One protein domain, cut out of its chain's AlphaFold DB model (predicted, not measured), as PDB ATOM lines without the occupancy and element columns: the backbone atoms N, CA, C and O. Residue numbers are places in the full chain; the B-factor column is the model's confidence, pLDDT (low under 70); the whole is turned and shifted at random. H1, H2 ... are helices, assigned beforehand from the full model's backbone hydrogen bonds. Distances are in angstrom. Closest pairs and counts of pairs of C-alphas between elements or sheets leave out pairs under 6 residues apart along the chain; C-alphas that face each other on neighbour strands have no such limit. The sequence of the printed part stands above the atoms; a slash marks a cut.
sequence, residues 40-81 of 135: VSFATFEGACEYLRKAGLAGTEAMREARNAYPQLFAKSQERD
ATOM      1  N   VAL A  40     -92.807 -84.223 123.437       60.94
ATOM      2  CA  VAL A  40     -93.158 -82.825 123.246       60.94
ATOM      3  C   VAL A  40     -94.603 -82.833 122.768       60.94
ATOM      4  O   VAL A  40     -94.906 -83.057 121.593       60.94
ATOM      5  N   SER A  41     -95.523 -82.694 123.721       72.56
ATOM      6  CA  SER A  41     -96.938 -82.504 123.431       72.56
ATOM      7  C   SER A  41     -97.178 -81.039 123.083       72.56
ATOM      8  O   SER A  41     -96.943 -80.156 123.911       72.56
ATOM      9  N   PHE A  42     -97.673 -80.774 121.879       80.81
ATOM     10  CA  PHE A  42     -98.075 -79.432 121.469       80.81
ATOM     11  C   PHE A  42     -99.576 -79.234 121.686       80.81
ATOM     12  O   PHE A  42    -100.377 -80.115 121.375       80.81
ATOM     13  N   ALA A  43     -99.962 -78.062 122.195       81.69
ATOM     14  CA  ALA A  43    -101.369 -77.687 122.335       81.69
ATOM     15  C   ALA A  43    -102.010 -77.305 120.986       81.69
ATOM     16  O   ALA A  43    -103.208 -77.500 120.791       81.69
ATOM     17  N   THR A  44    -101.217 -76.771 120.050       86.75
ATOM     18  CA  THR A  44    -101.678 -76.283 118.745       86.75
ATOM     19  C   THR A  44    -100.786 -76.780 117.610       86.75
ATOM     20  O   THR A  44     -99.599 -77.059 117.805       86.75
ATOM     21  N   PHE A  45    -101.357 -76.883 116.406       88.25
ATOM     22  CA  PHE A  45    -100.608 -77.268 115.207       88.25
ATOM     23  C   PHE A  45     -99.525 -76.238 114.867       88.25
ATOM     24  O   PHE A  45     -98.408 -76.595 114.489       88.25
ATOM     25  N   GLU A  46     -99.825 -74.956 115.069       89.31
ATOM     26  CA  GLU A  46     -98.890 -73.860 114.847       89.31
ATOM     27  C   GLU A  46     -97.672 -73.966 115.774       89.31
ATOM     28  O   GLU A  46     -96.546 -73.774 115.314       89.31
ATOM     29  N   GLY A  47     -97.873 -74.367 117.036       86.75
ATOM     30  CA  GLY A  47     -96.785 -74.594 117.991       86.75
ATOM     31  C   GLY A  47     -95.861 -75.747 117.584       86.75
ATOM     32  O   GLY A  47     -94.641 -75.628 117.702       86.75
ATOM     33  N   ALA A  48     -96.419 -76.824 117.021       86.19
ATOM     34  CA  ALA A  48     -95.627 -77.928 116.474       86.19
ATOM     35  C   ALA A  48     -94.798 -77.479 115.254       86.19
ATOM     36  O   ALA A  48     -93.614 -77.803 115.139       86.19
ATOM     37  N   CYS A  49     -95.390 -76.671 114.368       88.69
ATOM     38  CA  CYS A  49     -94.695 -76.107 113.211       88.69
ATOM     39  C   CYS A  49     -93.583 -75.124 113.611       88.69
ATOM     40  O   CYS A  49     -92.546 -75.066 112.954       88.69
ATOM     41  N   GLU A  50     -93.800 -74.315 114.648       89.50
ATOM     42  CA  GLU A  50     -92.810 -73.350 115.133       89.50
ATOM     43  C   GLU A  50     -91.620 -74.052 115.794       89.50
ATOM     44  O   GLU A  50     -90.475 -73.671 115.552       89.50
ATOM     45  N   TYR A  51     -91.870 -75.113 116.565       89.00
ATOM     46  CA  TYR A  51     -90.807 -75.944 117.125       89.00
ATOM     47  C   TYR A  51     -89.922 -76.548 116.028       89.00
ATOM     48  O   TYR A  51     -88.700 -76.431 116.082       89.00
ATOM     49  N   LEU A  52     -90.534 -77.110 114.984       87.19
ATOM     50  CA  LEU A  52     -89.813 -77.681 113.844       87.19
ATOM     51  C   LEU A  52     -89.036 -76.620 113.049       87.19
ATOM     52  O   LEU A  52     -87.914 -76.876 112.615       87.19
ATOM     53  N   ARG A  53     -89.578 -75.402 112.926       87.69
ATOM     54  CA  ARG A  53     -88.841 -74.261 112.362       87.69
ATOM     55  C   ARG A  53     -87.629 -73.878 113.208       87.69
ATOM     56  O   ARG A  53     -86.551 -73.674 112.661       87.69
ATOM     57  N   LYS A  54     -87.775 -73.821 114.537       87.44
ATOM     58  CA  LYS A  54     -86.659 -73.565 115.469       87.44
ATOM     59  C   LYS A  54     -85.606 -74.675 115.433       87.44
ATOM     60  O   LYS A  54     -84.433 -74.393 115.643       87.44
ATOM     61  N   ALA A  55     -86.007 -75.902 115.105       84.38
ATOM     62  CA  ALA A  55     -85.106 -77.029 114.868       84.38
ATOM     63  C   ALA A  55     -84.378 -76.974 113.505       84.38
ATOM     64  O   ALA A  55     -83.578 -77.859 113.211       84.38
ATOM     65  N   GLY A  56     -84.623 -75.945 112.682       85.12
ATOM     66  CA  GLY A  56     -83.900 -75.692 111.432       85.12
ATOM     67  C   GLY A  56     -84.637 -76.097 110.154       85.12
ATOM     68  O   GLY A  56     -84.056 -75.996 109.077       85.12
ATOM     69  N   LEU A  57     -85.899 -76.533 110.236       84.19
ATOM     70  CA  LEU A  57     -86.694 -76.852 109.046       84.19
ATOM     71  C   LEU A  57     -87.263 -75.587 108.392       84.19
ATOM     72  O   LEU A  57     -87.755 -74.676 109.065       84.19
ATOM     73  N   ALA A  58     -87.264 -75.557 107.057       81.25
ATOM     74  CA  ALA A  58     -87.920 -74.498 106.296       81.25
ATOM     75  C   ALA A  58     -89.440 -74.507 106.546       81.25
ATOM     76  O   ALA A  58     -90.026 -75.548 106.834       81.25
ATOM     77  N   GLY A  59     -90.111 -73.357 106.417       81.38
ATOM     78  CA  GLY A  59     -91.523 -73.214 106.813       81.38
ATOM     79  C   GLY A  59     -92.484 -74.228 106.174       81.38
ATOM     80  O   GLY A  59     -93.389 -74.724 106.844       81.38
ATOM     81  N   THR A  60     -92.263 -74.587 104.908       86.81
ATOM     82  CA  THR A  60     -93.054 -75.602 104.192       86.81
ATOM     83  C   THR A  60     -92.729 -77.026 104.643       86.81
ATOM     84  O   THR A  60     -93.632 -77.846 104.808       86.81
ATOM     85  N   GLU A  61     -91.454 -77.321 104.891       83.31
ATOM     86  CA  GLU A  61     -90.991 -78.626 105.370       83.31
ATOM     87  C   GLU A  61     -91.441 -78.887 106.807       83.31
ATOM     88  O   GLU A  61     -91.950 -79.964 107.098       83.31
ATOM     89  N   ALA A  62     -91.359 -77.875 107.673       85.44
ATOM     90  CA  ALA A  62     -91.851 -77.918 109.042       85.44
ATOM     91  C   ALA A  62     -93.361 -78.189 109.099       85.44
ATOM     92  O   ALA A  62     -93.803 -78.990 109.916       85.44
ATOM     93  N   MET A  63     -94.156 -77.576 108.212       86.94
ATOM     94  CA  MET A  63     -95.593 -77.868 108.120       86.94
ATOM     95  C   MET A  63     -95.870 -79.298 107.655       86.94
ATOM     96  O   MET A  63     -96.743 -79.966 108.211       86.94
ATOM     97  N   ARG A  64     -95.135 -79.784 106.646       89.75
ATOM     98  CA  ARG A  64     -95.280 -81.163 106.157       89.75
ATOM     99  C   ARG A  64     -94.945 -82.169 107.256       89.75
ATOM    100  O   ARG A  64     -95.700 -83.114 107.468       89.75
ATOM    101  N   GLU A  65     -93.851 -81.936 107.969       87.19
ATOM    102  CA  GLU A  65     -93.396 -82.813 109.041       87.19
ATOM    103  C   GLU A  65     -94.338 -82.755 110.253       87.19
ATOM    104  O   GLU A  65     -94.737 -83.798 110.768       87.19
ATOM    105  N   ALA A  66     -94.817 -81.563 110.634       86.50
ATOM    106  CA  ALA A  66     -95.830 -81.395 111.677       86.50
ATOM    107  C   ALA A  66     -97.132 -82.130 111.340       86.50
ATOM    108  O   ALA A  66     -97.744 -82.735 112.219       86.50
ATOM    109  N   ARG A  67     -97.566 -82.096 110.073       88.94
ATOM    110  CA  ARG A  67     -98.778 -82.789 109.617       88.94
ATOM    111  C   ARG A  67     -98.636 -84.305 109.715       88.94
ATOM    112  O   ARG A  67     -99.587 -84.970 110.112       88.94
ATOM    113  N   ASN A  68     -97.466 -84.836 109.364       87.00
ATOM    114  CA  ASN A  68     -97.186 -86.267 109.449       87.00
ATOM    115  C   ASN A  68     -97.071 -86.738 110.906       87.00
ATOM    116  O   ASN A  68     -97.585 -87.800 111.247       87.00
ATOM    117  N   ALA A  69     -96.421 -85.945 111.762       85.38
ATOM    118  CA  ALA A  69     -96.194 -86.282 113.166       85.38
ATOM    119  C   ALA A  69     -97.433 -86.063 114.056       85.38
ATOM    120  O   ALA A  69     -97.656 -86.821 114.999       85.38
ATOM    121  N   TYR A  70     -98.256 -85.051 113.755       87.75
ATOM    122  CA  TYR A  70     -99.410 -84.645 114.566       87.75
ATOM    123  C   TYR A  70    -100.680 -84.413 113.719       87.75
ATOM    124  O   TYR A  70    -101.240 -83.306 113.721       87.75
ATOM    125  N   PRO A  71    -101.196 -85.442 113.019       86.12
ATOM    126  CA  PRO A  71    -102.353 -85.302 112.132       86.12
ATOM    127  C   PRO A  71    -103.620 -84.836 112.868       86.12
ATOM    128  O   PRO A  71    -104.405 -84.069 112.314       86.12
ATOM    129  N   GLN A  72    -103.797 -85.222 114.137       85.25
ATOM    130  CA  GLN A  72    -104.924 -84.785 114.967       85.25
ATOM    131  C   GLN A  72    -104.920 -83.278 115.269       85.25
ATOM    132  O   GLN A  72    -105.983 -82.670 115.366       85.25
ATOM    133  N   LEU A  73    -103.743 -82.658 115.417       86.06
ATOM    134  CA  LEU A  73    -103.642 -81.210 115.632       86.06
ATOM    135  C   LEU A  73    -103.924 -80.459 114.334       86.06
ATOM    136  O   LEU A  73    -104.576 -79.418 114.360       86.06
ATOM    137  N   PHE A  74    -103.479 -81.012 113.202       87.50
ATOM    138  CA  PHE A  74    -103.788 -80.460 111.891       87.50
ATOM    139  C   PHE A  74    -105.297 -80.474 111.622       87.50
ATOM    140  O   PHE A  74    -105.849 -79.433 111.288       87.50
ATOM    141  N   ALA A  75    -105.984 -81.599 111.847       86.06
ATOM    142  CA  ALA A  75    -107.439 -81.683 111.693       86.06
ATOM    143  C   ALA A  75    -108.175 -80.622 112.534       86.06
ATOM    144  O   ALA A  75    -108.937 -79.831 111.988       86.06
ATOM    145  N   LYS A  76    -107.826 -80.490 113.822       84.56
ATOM    146  CA  LYS A  76    -108.372 -79.438 114.701       84.56
ATOM    147  C   LYS A  76    -108.085 -78.017 114.209       84.56
ATOM    148  O   LYS A  76    -108.886 -77.119 114.436       84.56
ATOM    149  N   SER A  77    -106.939 -77.788 113.561       83.56
ATOM    150  CA  SER A  77    -106.618 -76.482 112.966       83.56
ATOM    151  C   SER A  77    -107.470 -76.171 111.731       83.56
ATOM    152  O   SER A  77    -107.775 -75.008 111.500       83.56
ATOM    153  N   GLN A  78    -107.880 -77.192 110.969       83.12
ATOM    154  CA  GLN A  78    -108.759 -77.051 109.800       83.12
ATOM    155  C   GLN A  78    -110.232 -76.870 110.192       83.12
ATOM    156  O   GLN A  78    -110.999 -76.291 109.434       83.12
ATOM    157  N   GLU A  79    -110.620 -77.364 111.368       79.62
ATOM    158  CA  GLU A  79    -111.957 -77.191 111.949       79.62
ATOM    159  C   GLU A  79    -112.166 -75.809 112.585       79.62
ATOM    160  O   GLU A  79    -113.292 -75.471 112.944       79.62
ATOM    161  N   ARG A  80    -111.108 -75.000 112.753       69.56
ATOM    162  CA  ARG A  80    -111.268 -73.620 113.223       69.56
ATOM    163  C   ARG A  80    -112.035 -72.818 112.179       69.56
ATOM    164  O   ARG A  80    -111.670 -72.832 111.005       69.56
ATOM    165  N   ASP A  81    -113.042 -72.078 112.636       64.00
ATOM    166  CA  ASP A  81    -113.793 -71.160 111.786       64.00
ATOM    167  C   ASP A  81    -112.828 -70.208 111.075       64.00
ATOM    168  O   ASP A  81    -112.102 -69.431 111.702       64.00
TER     169      ASP A  81
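This is residues 40 to 81 of the 135 residues of an uncharacterized protein of Mesorhizobium sp (UniProt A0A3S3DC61). Three short helices make a small triangle-like cluster: H1 and H2 pack on each other at a steep slant, and H3 sits off one end of that pair, near the first residues of H1 and the last turn of H2. Residues 40 to 44 lead into H1 from its side away from H2. The printed part has 42 residues with three named helices, in the order H1, H2, H3 along the chain, and no named strand; the class is all helix, with 29 of the 42 printed residues in helices. The whole is compact, with a radius of gyration of the C-alphas of 9.6 A, and the C-alphas span 29 by 20 by 16 A.

Begin with the longest helix by residues, H2, residues 59 to 69. Look from it to H1, residues 45 to 54: the two touch, with 12 pairs of C-alphas within 8 A, and their closest C-alphas are those of Leu 52 and Ala 62, 5.2 A apart. H1 and H2 run opposite ways at a steep tilt of 57 degrees, centre to centre 8.4 A. Next look at H3, residues 71 to 78, which is close to H2 but not clearly touching it; their closest C-alphas, those of Arg 67 and Phe 74, are 6.0 A apart. H2 and H3 run opposite ways at a steep tilt of 57 degrees. H3 only just touches H1, with 3 pairs of C-alphas within 8 A, the closest being those of Phe 45 and Leu 73 at 5.0 A. H1 and H3 run opposite ways at a steep tilt of 66 degrees, centre to centre 13.5 A. In H1, H2 and H3 every O i to N i+4 pair is within hydrogen-bond range.

Find C-alpha 59 at (-91.523, -73.214, 106.813); from there H2 runs through residues 59 to 69 to C-alpha 69 at (-96.194, -86.282, 113.166), 15.3 A from first to last C-alpha. H1 begins at C-alpha 45, at (-100.608, -77.268, 115.207), and its residues 45 to 54 cover 14.4 A. H3, residues 71 to 78, covers 10.7 A and ends at C-alpha 78, at (-108.759, -77.051, 109.800).

The two C-alphas farthest apart are those of Gly 56, in the tight link from H1 to H2, and Asp 81, the last printed residue, at 30.2 A. The link from H2 to H3 is also tight, with 1 residue, Tyr 70, between them. The printed part has no cut from residue 40 to residue 81. The mean pLDDT of the printed part is 84.0; residue 40 and residues 80 to 81 are under 70, where the model's confidence is low.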